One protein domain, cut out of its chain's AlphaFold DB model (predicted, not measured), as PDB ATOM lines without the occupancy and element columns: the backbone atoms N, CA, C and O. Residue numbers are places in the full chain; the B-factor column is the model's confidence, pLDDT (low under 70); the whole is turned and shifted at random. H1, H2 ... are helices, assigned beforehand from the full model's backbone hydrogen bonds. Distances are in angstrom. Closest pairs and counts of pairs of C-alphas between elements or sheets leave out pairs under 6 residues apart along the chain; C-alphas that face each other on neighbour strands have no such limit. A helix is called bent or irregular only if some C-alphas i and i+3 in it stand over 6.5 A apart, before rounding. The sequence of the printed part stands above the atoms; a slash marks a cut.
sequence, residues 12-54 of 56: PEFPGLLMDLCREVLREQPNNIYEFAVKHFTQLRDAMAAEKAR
ATOM      1  N   PRO A  12     -34.616  23.791 -16.822       93.38
ATOM      2  CA  PRO A  12     -35.543  23.119 -17.736       93.38
ATOM      3  C   PRO A  12     -35.390  21.591 -17.747       93.38
ATOM      4  O   PRO A  12     -36.362  20.877 -17.972       93.38
ATOM      5  N   GLU A  13     -34.195  21.083 -17.461       93.50
ATOM      6  CA  GLU A  13     -33.869  19.660 -17.373       93.50
ATOM      7  C   GLU A  13     -34.313  19.002 -16.056       93.50
ATOM      8  O   GLU A  13     -34.448  17.779 -15.984       93.50
ATOM      9  N   PHE A  14     -34.570  19.796 -15.011       94.00
ATOM     10  CA  PHE A  14     -34.844  19.280 -13.671       94.00
ATOM     11  C   PHE A  14     -36.091  18.380 -13.598       94.00
ATOM     12  O   PHE A  14     -35.991  17.297 -13.014       94.00
ATOM     13  N   PRO A  15     -37.248  18.742 -14.197       95.25
ATOM     14  CA  PRO A  15     -38.423  17.874 -14.173       95.25
ATOM     15  C   PRO A  15     -38.169  16.504 -14.810       95.25
ATOM     16  O   PRO A  15     -38.646  15.502 -14.286       95.25
ATOM     17  N   GLY A  16     -37.395  16.452 -15.902       95.75
ATOM     18  CA  GLY A  16     -37.043  15.200 -16.576       95.75
ATOM     19  C   GLY A  16     -36.187  14.300 -15.687       95.75
ATOM     20  O   GLY A  16     -36.568  13.162 -15.424       95.75
ATOM     21  N   LEU A  17     -35.103  14.852 -15.131       95.44
ATOM     22  CA  LEU A  17     -34.208  14.129 -14.219       95.44
ATOM     23  C   LEU A  17     -34.946  13.555 -13.005       95.44
ATOM     24  O   LEU A  17     -34.698  12.419 -12.599       95.44
ATOM     25  N   LEU A  18     -35.864  14.328 -12.421       96.75
ATOM     26  CA  LEU A  18     -36.644  13.866 -11.278       96.75
ATOM     27  C   LEU A  18     -37.640  12.767 -11.673       96.75
ATOM     28  O   LEU A  18     -37.789  11.788 -10.943       96.75
ATOM     29  N   MET A  19     -38.307  12.907 -12.822       97.06
ATOM     30  CA  MET A  19     -39.249  11.898 -13.314       97.06
ATOM     31  C   MET A  19     -38.575  10.557 -13.605       97.06
ATOM     32  O   MET A  19     -39.166   9.517 -13.306       97.06
ATOM     33  N   ASP A  20     -37.354  10.568 -14.135       97.00
ATOM     34  CA  ASP A  20     -36.598   9.344 -14.397       97.00
ATOM     35  C   ASP A  20     -36.239   8.624 -13.094       97.00
ATOM     36  O   ASP A  20     -36.541   7.438 -12.952       97.00
ATOM     37  N   LEU A  21     -35.734   9.343 -12.084       97.44
ATOM     38  CA  LEU A  21     -35.501   8.757 -10.761       97.44
ATOM     39  C   LEU A  21     -36.791   8.167 -10.173       97.44
ATOM     40  O   LEU A  21     -36.792   7.031  -9.699       97.44
ATOM     41  N   CYS A  22     -37.897   8.916 -10.209       97.88
ATOM     42  CA  CYS A  22     -39.188   8.448  -9.704       97.88
ATOM     43  C   CYS A  22     -39.650   7.168 -10.411       97.88
ATOM     44  O   CYS A  22     -40.143   6.250  -9.756       97.88
ATOM     45  N   ARG A  23     -39.476   7.084 -11.735       98.19
ATOM     46  CA  ARG A  23     -39.816   5.895 -12.521       98.19
ATOM     47  C   ARG A  23     -39.013   4.680 -12.067       98.19
ATOM     48  O   ARG A  23     -39.598   3.616 -11.876       98.19
ATOM     49  N   GLU A  24     -37.708   4.835 -11.884       97.94
ATOM     50  CA  GLU A  24     -36.839   3.733 -11.468       97.94
ATOM     51  C   GLU A  24     -37.113   3.295 -10.020       97.94
ATOM     52  O   GLU A  24     -37.207   2.100  -9.751       97.94
ATOM     53  N   VAL A  25     -37.372   4.236  -9.101       98.31
ATOM     54  CA  VAL A  25     -37.783   3.921  -7.719       98.31
ATOM     55  C   VAL A  25     -39.093   3.131  -7.700       98.31
ATOM     56  O   VAL A  25     -39.204   2.137  -6.984       98.31
ATOM     57  N   LEU A  26     -40.085   3.535  -8.499       98.06
ATOM     58  CA  LEU A  26     -41.359   2.820  -8.585       98.06
ATOM     59  C   LEU A  26     -41.207   1.428  -9.208       98.06
ATOM     60  O   LEU A  26     -41.952   0.524  -8.832       98.06
ATOM     61  N   ARG A  27     -40.258   1.249 -10.134       97.94
ATOM     62  CA  ARG A  27     -39.969  -0.042 -10.766       97.94
ATOM     63  C   ARG A  27     -39.266  -1.004  -9.812       97.94
ATOM     64  O   ARG A  27     -39.682  -2.152  -9.709       97.94
ATOM     65  N   GLU A  28     -38.198  -0.555  -9.159       97.75
ATOM     66  CA  GLU A  28     -37.333  -1.424  -8.352       97.75
ATOM     67  C   GLU A  28     -37.793  -1.568  -6.898       97.75
ATOM     68  O   GLU A  28     -37.361  -2.500  -6.225       97.75
ATOM     69  N   GLN A  29     -38.675  -0.682  -6.416       98.06
ATOM     70  CA  GLN A  29     -39.189  -0.671  -5.037       98.06
ATOM     71  C   GLN A  29     -38.064  -0.839  -3.988       98.06
ATOM     72  O   GLN A  29     -38.093  -1.770  -3.180       98.06
ATOM     73  N   PRO A  30     -37.029   0.026  -4.001       97.94
ATOM     74  CA  PRO A  30     -35.871  -0.140  -3.133       97.94
ATOM     75  C   PRO A  30     -36.228   0.101  -1.661       97.94
ATOM     76  O   PRO A  30     -36.952   1.035  -1.323       97.94
ATOM     77  N   ASN A  31     -35.619  -0.678  -0.764       97.81
ATOM     78  CA  ASN A  31     -35.775  -0.497   0.685       97.81
ATOM     79  C   ASN A  31     -35.129   0.804   1.200       97.81
ATOM     80  O   ASN A  31     -35.571   1.359   2.204       97.81
ATOM     81  N   ASN A  32     -34.078   1.288   0.524       97.81
ATOM     82  CA  ASN A  32     -33.396   2.542   0.843       97.81
ATOM     83  C   ASN A  32     -33.303   3.431  -0.405       97.81
ATOM     84  O   ASN A  32     -32.494   3.199  -1.305       97.81
ATOM     85  N   ILE A  33     -34.129   4.478  -0.436       97.62
ATOM     86  CA  ILE A  33     -34.213   5.416  -1.563       97.62
ATOM     87  C   ILE A  33     -32.914   6.219  -1.722       97.62
ATOM     88  O   ILE A  33     -32.538   6.544  -2.845       97.62
ATOM     89  N   TYR A  34     -32.197   6.522  -0.634       97.81
ATOM     90  CA  TYR A  34     -30.968   7.313  -0.709       97.81
ATOM     91  C   TYR A  34     -29.846   6.546  -1.406       97.81
ATOM     92  O   TYR A  34     -29.230   7.067  -2.334       97.81
ATOM     93  N   GLU A  35     -29.612   5.295  -1.009       98.12
ATOM     94  CA  GLU A  35     -28.621   4.429  -1.663       98.12
ATOM     95  C   GLU A  35     -28.973   4.188  -3.133       98.12
ATOM     96  O   GLU A  35     -28.105   4.259  -4.007       98.12
ATOM     97  N   PHE A  36     -30.263   3.981  -3.413       98.31
ATOM     98  CA  PHE A  36     -30.764   3.844  -4.772       98.31
ATOM     99  C   PHE A  36     -30.474   5.086  -5.622       98.31
ATOM    100  O   PHE A  36     -29.906   4.976  -6.708       98.31
ATOM    101  N   ALA A  37     -30.804   6.275  -5.114       97.81
ATOM    102  CA  ALA A  37     -30.583   7.533  -5.815       97.81
ATOM    103  C   ALA A  37     -29.090   7.806  -6.053       97.81
ATOM    104  O   ALA A  37     -28.717   8.220  -7.150       97.81
ATOM    105  N   VAL A  38     -28.222   7.524  -5.071       98.19
ATOM    106  CA  VAL A  38     -26.761   7.642  -5.233       98.19
ATOM    107  C   VAL A  38     -26.278   6.752  -6.372       98.19
ATOM    108  O   VAL A  38     -25.536   7.219  -7.238       98.19
ATOM    109  N   LYS A  39     -26.718   5.491  -6.412       97.69
ATOM    110  CA  LYS A  39     -26.357   4.558  -7.483       97.69
ATOM    111  C   LYS A  39     -26.873   5.039  -8.842       97.69
ATOM    112  O   LYS A  39     -26.087   5.109  -9.784       97.69
ATOM    113  N   HIS A  40     -28.149   5.412  -8.926       97.00
ATOM    114  CA  HIS A  40     -28.792   5.882 -10.153       97.00
ATOM    115  C   HIS A  40     -28.077   7.107 -10.742       97.00
ATOM    116  O   HIS A  40     -27.649   7.086 -11.895       97.00
ATOM    117  N   PHE A  41     -27.859   8.156  -9.942       97.50
ATOM    118  CA  PHE A  41     -27.192   9.367 -10.423       97.50
ATOM    119  C   PHE A  41     -25.700   9.168 -10.703       97.50
ATOM    120  O   PHE A  41     -25.162   9.829 -11.590       97.50
ATOM    121  N   THR A  42     -25.030   8.250 -10.000       97.81
ATOM    122  CA  THR A  42     -23.640   7.879 -10.315       97.81
ATOM    123  C   THR A  42     -23.554   7.254 -11.705       97.81
ATOM    124  O   THR A  42     -22.773   7.712 -12.534       97.81
ATOM    125  N   GLN A  43     -24.412   6.271 -11.990       96.81
ATOM    126  CA  GLN A  43     -24.482   5.623 -13.302       96.81
ATOM    127  C   GLN A  43     -24.824   6.620 -14.411       96.81
ATOM    128  O   GLN A  43     -24.191   6.609 -15.465       96.81
ATOM    129  N   LEU A  44     -25.785   7.511 -14.156       96.06
ATOM    130  CA  LEU A  44     -26.180   8.551 -15.098       96.06
ATOM    131  C   LEU A  44     -25.022   9.509 -15.416       96.06
ATOM    132  O   LEU A  44     -24.740   9.772 -16.583       96.06
ATOM    133  N   ARG A  45     -24.318  10.000 -14.389       96.75
ATOM    134  CA  ARG A  45     -23.161  10.893 -14.549       96.75
ATOM    135  C   ARG A  45     -22.050  10.234 -15.361       96.75
ATOM    136  O   ARG A  45     -21.479  10.871 -16.244       96.75
ATOM    137  N   ASP A  46     -21.735   8.980 -15.059       97.62
ATOM    138  CA  ASP A  46     -20.651   8.260 -15.723       97.62
ATOM    139  C   ASP A  46     -21.009   7.969 -17.195       97.62
ATOM    140  O   ASP A  46     -20.158   8.111 -18.074       97.62
ATOM    141  N   ALA A  47     -22.282   7.668 -17.489       95.19
ATOM    142  CA  ALA A  47     -22.786   7.537 -18.856       95.19
ATOM    143  C   ALA A  47     -22.681   8.858 -19.638       95.19
ATOM    144  O   ALA A  47     -22.139   8.868 -20.741       95.19
ATOM    145  N   MET A  48     -23.104   9.982 -19.047       93.00
ATOM    146  CA  MET A  48     -22.969  11.311 -19.663       93.00
ATOM    147  C   MET A  48     -21.501  11.674 -19.934       93.00
ATOM    148  O   MET A  48     -21.175  12.232 -20.982       93.00
ATOM    149  N   ALA A  49     -20.597  11.355 -19.002       94.94
ATOM    150  CA  ALA A  49     -19.166  11.588 -19.177       94.94
ATOM    151  C   ALA A  49     -18.588  10.742 -20.324       94.94
ATOM    152  O   ALA A  49     -17.793  11.246 -21.119       94.94
ATOM    153  N   ALA A  50     -19.016   9.482 -20.441       94.69
ATOM    154  CA  ALA A  50     -18.610   8.595 -21.524       94.69
ATOM    155  C   ALA A  50     -19.152   9.047 -22.889       94.69
ATOM    156  O   ALA A  50     -18.418   8.999 -23.873       94.69
ATOM    157  N   GLU A  51     -20.403   9.508 -22.970       93.00
ATOM    158  CA  GLU A  51     -20.967  10.063 -24.209       93.00
ATOM    159  C   GLU A  51     -20.212  11.309 -24.661       93.00
ATOM    160  O   GLU A  51     -19.849  11.411 -25.833       93.00
ATOM    161  N   LYS A  52     -19.896  12.211 -23.726       91.56
ATOM    162  CA  LYS A  52     -19.090  13.397 -24.017       91.56
ATOM    163  C   LYS A  52     -17.717  13.022 -24.584       91.56
ATOM    164  O   LYS A  52     -17.336  13.539 -25.623       91.56
ATOM    165  N   ALA A  53     -17.022  12.067 -23.963       87.62
ATOM    166  CA  ALA A  53     -15.700  11.619 -24.408       87.62
ATOM    167  C   ALA A  53     -15.694  10.883 -25.764       87.62
ATOM    168  O   ALA A  53     -14.631  10.701 -26.346       87.62
ATOM    169  N   ARG A  54     -16.851  10.413 -26.253       83.00
ATOM    170  CA  ARG A  54     -16.994   9.778 -27.578       83.00
ATOM    171  C   ARG A  54     -17.349  10.773 -28.685       83.00
ATOM    172  O   ARG A  54     -17.272  10.403 -29.854       83.00
TER     173      ARG A  54
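This is residues 12 to 54 of the 56 residues of the protein "RIIa domain-containing protein" of Giardia intestinalis (strain ATCC 50581 / GS clone H7) (UniProt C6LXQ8). Two helices form an open V: the long H2 makes one arm, the shorter H1 makes the other, and a tight link, residues 29 to 32, joins them at the point of the V. The last part of H2, residues 45 to 54, sticks out free past the body and adds to the length. The printed part has 43 residues with two named helices, H1 then H2 along the chain, and no named strand; the class is all helix. It is loose, with a radius of gyration of the C-alphas of 11.6 A, and elongated, spanning 35 by 22 by 15 A.

Start at H2, residues 33 to 54, and look from its residues 33 to 40 toward H1, residues 14 to 28. The two helices touch there, H1 with residues 21 to 25 alone and H2 with residues 33 to 40 alone. The closest C-alphas of the two are those of Leu 21 and Ala 37, 7.1 A apart. Their lines stand at a steep tilt of 58 degrees, and they run opposite ways. Their centres are 13.3 A apart. In both H1 and H2 every O i to N i+4 pair is within hydrogen-bond range.

Find C-alpha 33 at (-34.213, 5.416, -1.563); from there H2, 22 residues, runs 31.5 A to C-alpha 54 at (-16.994, 9.778, -27.578). Then go back to C-alpha 14 at (-34.844, 19.280, -13.671), where H1, 15 residues, begins; it covers 21.5 A to C-alpha 28. Neither helix is bent.

The two C-alphas farthest apart are those of Asn 31 and Arg 54, 35.5 A. Without residues 45 to 54, which stand free, the body spans 30 by 18 by 12 A. The printed part, residues 12 to 54, has no cut. The mean pLDDT of the printed part is 96.1, and no printed residue is under 70.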